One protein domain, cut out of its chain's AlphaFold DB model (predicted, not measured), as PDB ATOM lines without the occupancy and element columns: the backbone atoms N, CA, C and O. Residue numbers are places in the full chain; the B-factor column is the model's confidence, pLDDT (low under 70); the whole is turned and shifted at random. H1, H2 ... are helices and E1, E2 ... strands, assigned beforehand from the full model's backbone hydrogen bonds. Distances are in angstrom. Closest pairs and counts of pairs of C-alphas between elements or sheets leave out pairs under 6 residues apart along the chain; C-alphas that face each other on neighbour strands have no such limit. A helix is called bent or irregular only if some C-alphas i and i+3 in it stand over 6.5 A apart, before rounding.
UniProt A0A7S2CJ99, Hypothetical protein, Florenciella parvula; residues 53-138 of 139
ATOM      1  N   VAL A  53     -36.922  -8.591  -9.567       86.94
ATOM      2  CA  VAL A  53     -36.800  -7.148  -9.366       86.94
ATOM      3  C   VAL A  53     -35.717  -6.626 -10.301       86.94
ATOM      4  O   VAL A  53     -34.589  -7.126 -10.263       86.94
ATOM      5  N   PHE A  54     -36.039  -5.635 -11.129       92.56
ATOM      6  CA  PHE A  54     -35.054  -4.924 -11.937       92.56
ATOM      7  C   PHE A  54     -34.909  -3.491 -11.430       92.56
ATOM      8  O   PHE A  54     -35.881  -2.742 -11.380       92.56
ATOM      9  N   VAL A  55     -33.681  -3.101 -11.095       93.38
ATOM     10  CA  VAL A  55     -33.349  -1.766 -10.587       93.38
ATOM     11  C   VAL A  55     -32.496  -1.042 -11.628       93.38
ATOM     12  O   VAL A  55     -31.470  -1.576 -12.049       93.38
ATOM     13  N   GLY A  56     -32.902   0.155 -12.048       94.44
ATOM     14  CA  GLY A  56     -32.158   0.956 -13.025       94.44
ATOM     15  C   GLY A  56     -32.428   2.451 -12.892       94.44
ATOM     16  O   GLY A  56     -33.354   2.853 -12.207       94.44
ATOM     17  N   ASP A  57     -31.618   3.288 -13.532       95.56
ATOM     18  CA  ASP A  57     -31.635   4.754 -13.384       95.56
ATOM     19  C   ASP A  57     -31.898   5.493 -14.710       95.56
ATOM     20  O   ASP A  57     -32.079   6.716 -14.763       95.56
ATOM     21  N   SER A  58     -31.918   4.754 -15.819       95.50
ATOM     22  CA  SER A  58     -31.888   5.328 -17.157       95.50
ATOM     23  C   SER A  58     -32.958   4.753 -18.081       95.50
ATOM     24  O   SER A  58     -33.532   3.688 -17.862       95.50
ATOM     25  N   VAL A  59     -33.178   5.426 -19.212       95.06
ATOM     26  CA  VAL A  59     -34.065   4.922 -20.277       95.06
ATOM     27  C   VAL A  59     -33.574   3.583 -20.837       95.06
ATOM     28  O   VAL A  59     -34.376   2.793 -21.327       95.06
ATOM     29  N   THR A  60     -32.276   3.276 -20.726       95.38
ATOM     30  CA  THR A  60     -31.759   1.972 -21.169       95.38
ATOM     31  C   THR A  60     -32.253   0.814 -20.304       95.38
ATOM     32  O   THR A  60     -32.231  -0.325 -20.759       95.38
ATOM     33  N   ASP A  61     -32.730   1.102 -19.095       96.06
ATOM     34  CA  ASP A  61     -33.269   0.132 -18.141       96.06
ATOM     35  C   ASP A  61     -34.787  -0.008 -18.238       96.06
ATOM     36  O   ASP A  61     -35.343  -1.014 -17.805       96.06
ATOM     37  N   PHE A  62     -35.462   0.977 -18.842       95.38
ATOM     38  CA  PHE A  62     -36.919   1.105 -18.831       95.38
ATOM     39  C   PHE A  62     -37.640  -0.178 -19.236       95.38
ATOM     40  O   PHE A  62     -38.536  -0.644 -18.538       95.38
ATOM     41  N   ARG A  63     -37.218  -0.793 -20.343       94.88
ATOM     42  CA  ARG A  63     -37.887  -1.996 -20.838       94.88
ATOM     43  C   ARG A  63     -37.673  -3.206 -19.930       94.88
ATOM     44  O   ARG A  63     -38.579  -4.017 -19.810       94.88
ATOM     45  N   SER A  64     -36.515  -3.311 -19.283       95.69
ATOM     46  CA  SER A  64     -36.265  -4.364 -18.300       95.69
ATOM     47  C   SER A  64     -37.074  -4.146 -17.021       95.69
ATOM     48  O   SER A  64     -37.635  -5.106 -16.507       95.69
ATOM     49  N   MET A  65     -37.207  -2.893 -16.560       95.50
ATOM     50  CA  MET A  65     -38.068  -2.537 -15.423       95.50
ATOM     51  C   MET A  65     -39.536  -2.905 -15.677       95.50
ATOM     52  O   MET A  65     -40.183  -3.473 -14.806       95.50
ATOM     53  N   VAL A  66     -40.054  -2.642 -16.879       93.56
ATOM     54  CA  VAL A  66     -41.448  -2.960 -17.249       93.56
ATOM     55  C   VAL A  66     -41.702  -4.467 -17.400       93.56
ATOM     56  O   VAL A  66     -42.821  -4.933 -17.166       93.56
ATOM     57  N   GLU A  67     -40.692  -5.226 -17.835       91.19
ATOM     58  CA  GLU A  67     -40.811  -6.674 -18.053       91.19
ATOM     59  C   GLU A  67     -40.684  -7.470 -16.747       91.19
ATOM     60  O   GLU A  67     -41.299  -8.527 -16.616       91.19
ATOM     61  N   SER A  68     -39.886  -6.976 -15.796       89.94
ATOM     62  CA  SER A  68     -39.722  -7.589 -14.478       89.94
ATOM     63  C   SER A  68     -41.025  -7.593 -13.673       89.94
ATOM     64  O   SER A  68     -41.930  -6.807 -13.946       89.94
ATOM     65  N   ASP A  69     -41.118  -8.465 -12.664       84.25
ATOM     66  CA  ASP A  69     -42.265  -8.450 -11.746       84.25
ATOM     67  C   ASP A  69     -42.323  -7.109 -10.997       84.25
ATOM     68  O   ASP A  69     -43.404  -6.598 -10.722       84.25
ATOM     69  N   ILE A  70     -41.151  -6.529 -10.695       86.56
ATOM     70  CA  ILE A  70     -41.010  -5.240 -10.014       86.56
ATOM     71  C   ILE A  70     -39.900  -4.425 -10.670       86.56
ATOM     72  O   ILE A  70     -38.715  -4.730 -10.523       86.56
ATOM     73  N   GLY A  71     -40.284  -3.340 -11.336       92.69
ATOM     74  CA  GLY A  71     -39.350  -2.334 -11.827       92.69
ATOM     75  C   GLY A  71     -39.112  -1.239 -10.790       92.69
ATOM     76  O   GLY A  71     -40.070  -0.639 -10.307       92.69
ATOM     77  N   VAL A  72     -37.851  -0.936 -10.483       93.75
ATOM     78  CA  VAL A  72     -37.465   0.173  -9.600       93.75
ATOM     79  C   VAL A  72     -36.607   1.177 -10.362       93.75
ATOM     80  O   VAL A  72     -35.507   0.851 -10.810       93.75
ATOM     81  N   LEU A  73     -37.104   2.408 -10.466       95.94
ATOM     82  CA  LEU A  73     -36.370   3.555 -10.974       95.94
ATOM     83  C   LEU A  73     -35.580   4.212  -9.835       95.94
ATOM     84  O   LEU A  73     -36.153   4.790  -8.912       95.94
ATOM     85  N   MET A  74     -34.259   4.156  -9.929       94.62
ATOM     86  CA  MET A  74     -33.353   4.852  -9.026       94.62
ATOM     87  C   MET A  74     -33.091   6.264  -9.525       94.62
ATOM     88  O   MET A  74     -32.594   6.464 -10.634       94.62
ATOM     89  N   GLY A  75     -33.389   7.241  -8.676       81.38
ATOM     90  CA  GLY A  75     -33.239   8.653  -9.002       81.38
ATOM     91  C   GLY A  75     -34.332   9.182  -9.940       81.38
ATOM     92  O   GLY A  75     -34.923   8.471 -10.750       81.38
ATOM     93  N   GLY A  76     -34.622  10.480  -9.836       84.38
ATOM     94  CA  GLY A  76     -35.700  11.158 -10.573       84.38
ATOM     95  C   GLY A  76     -35.411  11.407 -12.061       84.38
ATOM     96  O   GLY A  76     -35.443  12.551 -12.522       84.38
ATOM     97  N   SER A  77     -35.092  10.360 -12.828       93.19
ATOM     98  CA  SER A  77     -34.712  10.455 -14.242       93.19
ATOM     99  C   SER A  77     -35.861  10.973 -15.114       93.19
ATOM    100  O   SER A  77     -36.770  10.236 -15.498       93.19
ATOM    101  N   LYS A  78     -35.821  12.266 -15.470       94.25
ATOM    102  CA  LYS A  78     -36.875  12.940 -16.258       94.25
ATOM    103  C   LYS A  78     -37.185  12.237 -17.580       94.25
ATOM    104  O   LYS A  78     -38.334  12.218 -18.012       94.25
ATOM    105  N   SER A  79     -36.170  11.667 -18.225       95.50
ATOM    106  CA  SER A  79     -36.328  10.946 -19.488       95.50
ATOM    107  C   SER A  79     -37.082   9.629 -19.304       95.50
ATOM    108  O   SER A  79     -37.912   9.294 -20.144       95.50
ATOM    109  N   VAL A  80     -36.872   8.923 -18.189       95.69
ATOM    110  CA  VAL A  80     -37.659   7.731 -17.846       95.69
ATOM    111  C   VAL A  80     -39.115   8.105 -17.588       95.69
ATOM    112  O   VAL A  80     -40.000   7.469 -18.152       95.69
ATOM    113  N   HIS A  81     -39.375   9.172 -16.825       94.62
ATOM    114  CA  HIS A  81     -40.740   9.658 -16.593       94.62
ATOM    115  C   HIS A  81     -41.462  10.032 -17.895       94.62
ATOM    116  O   HIS A  81     -42.613   9.649 -18.090       94.62
ATOM    117  N   ALA A  82     -40.783  10.733 -18.808       95.38
ATOM    118  CA  ALA A  82     -41.357  11.110 -20.098       95.38
ATOM    119  C   ALA A  82     -41.714   9.884 -20.955       95.38
ATOM    120  O   ALA A  82     -42.790   9.832 -21.550       95.38
ATOM    121  N   VAL A  83     -40.833   8.876 -20.998       95.81
ATOM    122  CA  VAL A  83     -41.100   7.622 -21.717       95.81
ATOM    123  C   VAL A  83     -42.243   6.850 -21.059       95.81
ATOM    124  O   VAL A  83     -43.132   6.393 -21.771       95.81
ATOM    125  N   ALA A  84     -42.258   6.746 -19.728       95.00
ATOM    126  CA  ALA A  84     -43.310   6.061 -18.982       95.00
ATOM    127  C   ALA A  84     -44.693   6.645 -19.296       95.00
ATOM    128  O   ALA A  84     -45.600   5.910 -19.683       95.00
ATOM    129  N   GLN A  85     -44.817   7.975 -19.255       93.88
ATOM    130  CA  GLN A  85     -46.047   8.675 -19.616       93.88
ATOM    131  C   GLN A  85     -46.467   8.402 -21.068       93.88
ATOM    132  O   GLN A  85     -47.645   8.162 -21.329       93.88
ATOM    133  N   LEU A  86     -45.519   8.412 -22.011       94.88
ATOM    134  CA  LEU A  86     -45.798   8.187 -23.432       94.88
ATOM    135  C   LEU A  86     -46.359   6.784 -23.712       94.88
ATOM    136  O   LEU A  86     -47.184   6.627 -24.608       94.88
ATOM    137  N   VAL A  87     -45.906   5.771 -22.968       94.06
ATOM    138  CA  VAL A  87     -46.301   4.369 -23.183       94.06
ATOM    139  C   VAL A  87     -47.343   3.858 -22.183       94.06
ATOM    140  O   VAL A  87     -47.626   2.663 -22.165       94.06
ATOM    141  N   GLY A  88     -47.911   4.739 -21.353       93.00
ATOM    142  CA  GLY A  88     -48.941   4.375 -20.375       93.00
ATOM    143  C   GLY A  88     -48.434   3.516 -19.212       93.00
ATOM    144  O   GLY A  88     -49.183   2.698 -18.687       93.00
ATOM    145  N   VAL A  89     -47.165   3.672 -18.824       93.88
ATOM    146  CA  VAL A  89     -46.590   3.055 -17.620       93.88
ATOM    147  C   VAL A  89     -46.683   4.047 -16.468       93.88
ATOM    148  O   VAL A  89     -46.242   5.192 -16.580       93.88
ATOM    149  N   GLU A  90     -47.228   3.601 -15.344       93.44
ATOM    150  CA  GLU A  90     -47.360   4.434 -14.153       93.44
ATOM    151  C   GLU A  90     -46.058   4.415 -13.340       93.44
ATOM    152  O   GLU A  90     -45.472   3.354 -13.104       93.44
ATOM    153  N   VAL A  91     -45.615   5.593 -12.892       93.12
ATOM    154  CA  VAL A  91     -44.458   5.738 -11.999       93.12
ATOM    155  C   VAL A  91     -44.949   6.137 -10.616       93.12
ATOM    156  O   VAL A  91     -45.489   7.229 -10.447       93.12
ATOM    157  N   HIS A  92     -44.743   5.263  -9.637       93.25
ATOM    158  CA  HIS A  92     -45.212   5.435  -8.260       93.25
ATOM    159  C   HIS A  92     -44.042   5.661  -7.302       93.25
ATOM    160  O   HIS A  92     -42.945   5.194  -7.587       93.25
ATOM    161  N   PRO A  93     -44.218   6.338  -6.158       92.56
ATOM    162  CA  PRO A  93     -43.191   6.376  -5.119       92.56
ATOM    163  C   PRO A  93     -42.845   4.967  -4.613       92.56
ATOM    164  O   PRO A  93     -43.735   4.132  -4.453       92.56
ATOM    165  N   LEU A  94     -41.568   4.708  -4.327       90.94
ATOM    166  CA  LEU A  94     -41.131   3.451  -3.725       90.94
ATOM    167  C   LEU A  94     -41.661   3.352  -2.282       90.94
ATOM    168  O   LEU A  94     -41.316   4.206  -1.455       90.94
ATOM    169  N   PRO A  95     -42.485   2.341  -1.957       89.38
ATOM    170  CA  PRO A  95     -42.948   2.131  -0.594       89.38
ATOM    171  C   PRO A  95     -41.802   1.669   0.312       89.38
ATOM    172  O   PRO A  95     -40.769   1.180  -0.139       89.38
ATOM    173  N   SER A  96     -42.005   1.796   1.621       84.94
ATOM    174  CA  SER A  96     -41.010   1.419   2.630       84.94
ATOM    175  C   SER A  96     -40.979  -0.078   2.959       84.94
ATOM    176  O   SER A  96     -40.136  -0.487   3.750       84.94
ATOM    177  N   SER A  97     -41.901  -0.884   2.420       86.69
ATOM    178  CA  SER A  97     -41.970  -2.326   2.680       86.69
ATOM    179  C   SER A  97     -42.458  -3.126   1.475       86.69
ATOM    180  O   SER A  97     -43.174  -2.622   0.607       86.69
ATOM    181  N   VAL A  98     -42.064  -4.397   1.447       80.62
ATOM    182  CA  VAL A  98     -42.442  -5.363   0.407       80.62
ATOM    183  C   VAL A  98     -43.938  -5.643   0.429       80.62
ATOM    184  O   VAL A  98     -44.559  -5.653  -0.627       80.62
ATOM    185  N   ASP A  99     -44.532  -5.778   1.614       84.56
ATOM    186  CA  ASP A  99     -45.974  -5.992   1.763       84.56
ATOM    187  C   ASP A  99     -46.788  -4.860   1.129       84.56
ATOM    188  O   ASP A  99     -47.777  -5.106   0.443       84.56
ATOM    189  N   ALA A 100     -46.363  -3.607   1.328       86.25
ATOM    190  CA  ALA A 100     -47.019  -2.456   0.717       86.25
ATOM    191  C   ALA A 100     -46.858  -2.462  -0.809       86.25
ATOM    192  O   ALA A 100     -47.784  -2.096  -1.529       86.25
ATOM    193  N   LEU A 101     -45.698  -2.905  -1.301       85.44
ATOM    194  CA  LEU A 101     -45.442  -3.047  -2.729       85.44
ATOM    195  C   LEU A 101     -46.334  -4.126  -3.363       85.44
ATOM    196  O   LEU A 101     -46.920  -3.881  -4.415       85.44
ATOM    197  N   TRP A 102     -46.478  -5.281  -2.707       82.81
ATOM    198  CA  TRP A 102     -47.329  -6.380  -3.171       82.81
ATOM    199  C   TRP A 102     -48.804  -6.011  -3.160       82.81
ATOM    200  O   TRP A 102     -49.473  -6.195  -4.170       82.81
ATOM    201  N   ARG A 103     -49.296  -5.426  -2.063       86.62
ATOM    202  CA  ARG A 103     -50.693  -4.977  -1.974       86.62
ATOM    203  C   ARG A 103     -51.037  -3.976  -3.065       86.62
ATOM    204  O   ARG A 103     -52.063  -4.119  -3.711       86.62
ATOM    205  N   ALA A 104     -50.152  -3.012  -3.322       84.06
ATOM    206  CA  ALA A 104     -50.377  -2.043  -4.387       84.06
ATOM    207  C   ALA A 104     -50.485  -2.714  -5.769       84.06
ATOM    208  O   ALA A 104     -51.279  -2.263  -6.593       84.06
ATOM    209  N   ASP A 105     -49.691  -3.754  -6.045       83.12
ATOM    210  CA  ASP A 105     -49.760  -4.527  -7.296       83.12
ATOM    211  C   ASP A 105     -51.022  -5.404  -7.374       83.12
ATOM    212  O   ASP A 105     -51.670  -5.441  -8.419       83.12
ATOM    213  N   GLU A 106     -51.410  -6.061  -6.277       85.19
ATOM    214  CA  GLU A 106     -52.633  -6.870  -6.189       85.19
ATOM    215  C   GLU A 106     -53.891  -6.018  -6.393       85.19
ATOM    216  O   GLU A 106     -54.662  -6.299  -7.309       85.19
ATOM    217  N   GLU A 107     -54.037  -4.915  -5.653       88.00
ATOM    218  CA  GLU A 107     -55.162  -3.974  -5.782       88.00
ATOM    219  C   GLU A 107     -55.303  -3.454  -7.224       88.00
ATOM    220  O   GLU A 107     -56.403  -3.307  -7.754       88.00
ATOM    221  N   ALA A 108     -54.179  -3.210  -7.905       84.94
ATOM    222  CA  ALA A 108     -54.179  -2.761  -9.295       84.94
ATOM    223  C   ALA A 108     -54.693  -3.810 -10.275       84.94
ATOM    224  O   ALA A 108     -55.301  -3.465 -11.290       84.94
ATOM    225  N   ARG A 109     -54.366  -5.077 -10.014       84.81
ATOM    226  CA  ARG A 109     -54.789  -6.205 -10.839       84.81
ATOM    227  C   ARG A 109     -56.261  -6.490 -10.633       84.81
ATOM    228  O   ARG A 109     -56.958  -6.622 -11.631       84.81
ATOM    229  N   GLU A 110     -56.715  -6.507  -9.385       88.12
ATOM    230  CA  GLU A 110     -58.128  -6.675  -9.043       88.12
ATOM    231  C   GLU A 110     -58.974  -5.575  -9.692       88.12
ATOM    232  O   GLU A 110     -59.906  -5.872 -10.434       88.12
ATOM    233  N   GLN A 111     -58.577  -4.306  -9.544       88.00
ATOM    234  CA  GLN A 111     -59.288  -3.193 -10.171       88.00
ATOM    235  C   GLN A 111     -59.284  -3.284 -11.708       88.00
ATOM    236  O   GLN A 111     -60.278  -2.981 -12.368       88.00
ATOM    237  N   ALA A 112     -58.164  -3.690 -12.308       87.00
ATOM    238  CA  ALA A 112     -58.085  -3.875 -13.752       87.00
ATOM    239  C   ALA A 112     -58.993  -5.009 -14.247       87.00
ATOM    240  O   ALA A 112     -59.624  -4.867 -15.293       87.00
ATOM    241  N   GLU A 113     -59.079  -6.103 -13.493       89.50
ATOM    242  CA  GLU A 113     -59.948  -7.237 -13.789       89.50
ATOM    243  C   GLU A 113     -61.431  -6.855 -13.684       89.50
ATOM    244  O   GLU A 113     -62.187  -7.127 -14.617       89.50
ATOM    245  N   GLU A 114     -61.832  -6.142 -12.625       92.56
ATOM    246  CA  GLU A 114     -63.197  -5.615 -12.459       92.56
ATOM    247  C   GLU A 114     -63.605  -4.675 -13.604       92.56
ATOM    248  O   GLU A 114     -64.741  -4.703 -14.080       92.56
ATOM    249  N   GLU A 115     -62.664  -3.862 -14.086       93.25
ATOM    250  CA  GLU A 115     -62.866  -2.932 -15.200       93.25
ATOM    251  C   GLU A 115     -62.723  -3.603 -16.584       93.25
ATOM    252  O   GLU A 115     -62.894  -2.943 -17.613       93.25
ATOM    253  N   GLY A 116     -62.410  -4.905 -16.647       91.12
ATOM    254  CA  GLY A 116     -62.222  -5.644 -17.898       91.12
ATOM    255  C   GLY A 116     -61.023  -5.166 -18.730       91.12
ATOM    256  O   GLY A 116     -61.027  -5.292 -19.958       91.12
ATOM    257  N   ARG A 117     -60.001  -4.593 -18.084       89.31
ATOM    258  CA  ARG A 117     -58.776  -4.086 -18.715       89.31
ATOM    259  C   ARG A 117     -57.555  -4.927 -18.351       89.31
ATOM    260  O   ARG A 117     -57.544  -5.709 -17.409       89.31
ATOM    261  N   ALA A 118     -56.478  -4.736 -19.107       82.62
ATOM    262  CA  ALA A 118     -55.184  -5.281 -18.720       82.62
ATOM    263  C   ALA A 118     -54.656  -4.564 -17.460       82.62
ATOM    264  O   ALA A 118     -54.829  -3.343 -17.349       82.62
ATOM    265  N   PRO A 119     -53.976  -5.279 -16.545       80.81
ATOM    266  CA  PRO A 119     -53.377  -4.657 -15.375       80.81
ATOM    267  C   PRO A 119     -52.332  -3.611 -15.789       80.81
ATOM    268  O   PRO A 119     -51.560  -3.852 -16.729       80.81
ATOM    269  N   PRO A 120     -52.302  -2.443 -15.120       82.25
ATOM    270  CA  PRO A 120     -51.361  -1.391 -15.457       82.25
ATOM    271  C   PRO A 120     -49.927  -1.867 -15.216       82.25
ATOM    272  O   PRO A 120     -49.621  -2.538 -14.232       82.25
ATOM    273  N   ARG A 121     -49.021  -1.495 -16.122       88.44
ATOM    274  CA  ARG A 121     -47.584  -1.678 -15.907       88.44
ATOM    275  C   ARG A 121     -47.090  -0.571 -14.988       88.44
ATOM    276  O   ARG A 121     -47.376   0.603 -15.231       88.44
ATOM    277  N   ARG A 122     -46.335  -0.944 -13.956       90.94
ATOM    278  CA  ARG A 122     -45.875  -0.025 -12.916       90.94
ATOM    279  C   ARG A 122     -44.370  -0.102 -12.731       90.94
ATOM    280  O   ARG A 122     -43.780  -1.175 -12.823       90.94
ATOM    281  N   ILE A 123     -43.773   1.048 -12.443       93.06
ATOM    282  CA  ILE A 123     -42.418   1.151 -11.907       93.06
ATOM    283  C   ILE A 123     -42.447   1.996 -10.632       93.06
ATOM    284  O   ILE A 123     -43.245   2.927 -10.512       93.06
ATOM    285  N   PHE A 124     -41.569   1.684  -9.687       93.62
ATOM    286  CA  PHE A 124     -41.470   2.380  -8.411       93.62
ATOM    287  C   PHE A 124     -40.215   3.250  -8.379       93.62
ATOM    288  O   PHE A 124     -39.116   2.753  -8.589       93.62
ATOM    289  N   ALA A 125     -40.358   4.545  -8.135       94.19
ATOM    290  CA  ALA A 125     -39.269   5.506  -8.098       94.19
ATOM    291  C   ALA A 125     -38.833   5.796  -6.658       94.19
ATOM    292  O   ALA A 125     -39.661   6.140  -5.811       94.19
ATOM    293  N   GLY A 126     -37.534   5.697  -6.389       93.25
ATOM    294  CA  GLY A 126     -36.987   5.964  -5.064       93.25
ATOM    295  C   GLY A 126     -35.480   6.197  -5.041       93.25
ATOM    296  O   GLY A 126     -34.777   6.093  -6.046       93.25
ATOM    297  N   GLU A 127     -34.998   6.517  -3.848       93.12
ATOM    298  CA  GLU A 127     -33.595   6.731  -3.511       93.12
ATOM    299  C   GLU A 127     -33.014   5.520  -2.764       93.12
ATOM    300  O   GLU A 127     -33.738   4.699  -2.194       93.12
ATOM    301  N   TRP A 128     -31.682   5.418  -2.712       88.44
ATOM    302  CA  TRP A 128     -30.985   4.285  -2.079       88.44
ATOM    303  C   TRP A 128     -31.432   3.970  -0.643       88.44
ATOM    304  O   TRP A 128     -31.607   2.788  -0.345       88.44
ATOM    305  N   PRO A 129     -31.675   4.957   0.246       90.25
ATOM    306  CA  PRO A 129     -32.182   4.671   1.587       90.25
ATOM    307  C   PRO A 129     -33.548   3.972   1.587       90.25
ATOM    308  O   PRO A 129     -33.797   3.110   2.425       90.25
ATOM    309  N   GLN A 130     -34.422   4.307   0.633       88.75
ATOM    310  CA  GLN A 130     -35.747   3.695   0.513       88.75
ATOM    311  C   GLN A 130     -35.638   2.257   0.006       88.75
ATOM    312  O   GLN A 130     -36.311   1.373   0.526       88.75
ATOM    313  N   LEU A 131     -34.739   2.005  -0.954       86.50
ATOM    314  CA  LEU A 131     -34.446   0.646  -1.403       86.50
ATOM    315  C   LEU A 131     -33.832  -0.197  -0.275       86.50
ATOM    316  O   LEU A 131     -34.192  -1.359  -0.126       86.50
ATOM    317  N   GLY A 132     -32.955   0.385   0.547       86.62
ATOM    318  CA  GLY A 132     -32.425  -0.272   1.744       86.62
ATOM    319  C   GLY A 132     -33.535  -0.710   2.700       86.62
ATOM    320  O   GLY A 132     -33.607  -1.886   3.043       86.62
ATOM    321  N   ALA A 133     -34.452   0.202   3.042       86.38
ATOM    322  CA  ALA A 133     -35.604  -0.104   3.893       86.38
ATOM    323  C   ALA A 133     -36.506  -1.203   3.298       86.38
ATOM    324  O   ALA A 133     -36.910  -2.125   4.007       86.38
ATOM    325  N   LEU A 134     -36.764  -1.146   1.987       85.69
ATOM    326  CA  LEU A 134     -37.518  -2.174   1.274       85.69
ATOM    327  C   LEU A 134     -36.842  -3.548   1.394       85.69
ATOM    328  O   LEU A 134     -37.500  -4.531   1.729       85.69
ATOM    329  N   LEU A 135     -35.535  -3.624   1.134       83.94
ATOM    330  CA  LEU A 135     -34.780  -4.877   1.177       83.94
ATOM    331  C   LEU A 135     -34.644  -5.430   2.599       83.94
ATOM    332  O   LEU A 135     -34.694  -6.643   2.782       83.94
ATOM    333  N   ASP A 136     -34.501  -4.568   3.604       84.94
ATOM    334  CA  ASP A 136     -34.479  -4.996   5.002       84.94
ATOM    335  C   ASP A 136     -35.829  -5.583   5.434       84.94
ATOM    336  O   ASP A 136     -35.844  -6.527   6.216       84.94
ATOM    337  N   SER A 137     -36.949  -5.123   4.861       83.00
ATOM    338  CA  SER A 137     -38.269  -5.727   5.105       83.00
ATOM    339  C   SER A 137     -38.454  -7.129   4.497       83.00
ATOM    340  O   SER A 137     -39.462  -7.772   4.771       83.00
ATOM    341  N   MET A 138     -37.507  -7.611   3.677       77.00
ATOM    342  CA  MET A 138     -37.516  -8.979   3.130       77.00
ATOM    343  C   MET A 138     -36.822 -10.010   4.037       77.00
ATOM    344  O   MET A 138     -36.820 -11.194   3.698       77.00
TER     345      MET A 138
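AT A GLANCE: This is residues 53 to 138 of the 139 residues of the protein "Hypothetical protein" of Florenciella parvula (UniProt A0A7S2CJ99). A small, strongly turned sheet of four parallel strands, E1 E2 E4 E3, has H1 and H2 packed over one face, H1 over E1 and E2 and H2 over E4 and E3, while the long helix H3 grazes the sheet with residues 101 to 108 and runs on away from it. H4 begins just after E4, and its residues 128 to 131 graze the sheet. The printed part has 86 residues, with four named helices and four named strands in the order E1 H1 E2 H2 E3 H3 E4 H4; the class is mixed, helices and strands. The whole is compact, with a radius of gyration of the C-alphas of 12.7 A, and its spans of 36 by 30 by 17 A make it only just flat.

HOW THE PARTS SIT: Look first at the inner strands, E2 at residues 70 to 74 and E4 at residues 122 to 126: they are parallel neighbours, and N 73 and O 124 are 2.8 A apart, within hydrogen-bond range. Beside E2 is the edge strand E1, residues 53 to 56, parallel to it, with N 72 and O 54 at 2.8 A. Beside E4 is the other edge strand, E3, residues 90 to 93, parallel to it, with N 125 and O 92 at 2.7 A. From edge to edge the strands' lines turn by 88 degrees. H1, residues 59 to 67, is on the sheet at a height over the sheet of 7.6 A; it lies over E2 and only just over E1, where 3 of its C-alphas fall. H2, residues 78 to 86, is on the same face at a height over the sheet of 9.5 A, over E4 and E3; these helices on one face of the sheet make two layers. H1 and H2 touch, closest at the C-alphas of Val 59 and Val 80, 5.2 A apart, at a steep tilt of 46 degrees, the same way. E1, H1, E2 form a strand-helix-strand unit, two parallel neighbour strands with a helix between, and so do E3, H3, E4, where H3 is residues 98 to 114; both crossovers are right-handed. E2, H2, E3 form a split unit, with E4 between the two strands, also right-handed. H3 is close to but not clearly touching H4, residues 128 to 136: the closest C-alphas, of Val 98 and Leu 134, are 5.9 A apart, and the lines are about perpendicular at 89 degrees. H3 is apart from H1 and from H2. Each O i to N i+4 pair is within hydrogen-bond range in H2, H3 and H4, and 3 of 5 are in H1.

IN THESE COORDINATES: Find C-alpha 53 at (-36.800, -7.148, -9.366), where E1 begins; it is 10.0 A long. H1, 13.6 A long, is irregular, with C-alphas 60 and 63 at 7.3 A. E2 measures 12.7 A, H2 12.4 A and E3 10.1 A. Go to C-alpha 98 at (-42.442, -5.363, 0.407); from there H3 runs 24.4 A. E4 measures 13.3 A, and H4, 12.2 A long, ends at C-alpha 136 at (-34.479, -4.996, 5.002).

THE WHOLE: The two C-alphas farthest apart are those of Gly 116 and Pro 129, at 37.3 A. The printed part has no cut; the link from H3 to E4, with 7 residues, is short, and the other links are tight. The mean pLDDT of the printed part is 90.0, and no printed residue is under 70.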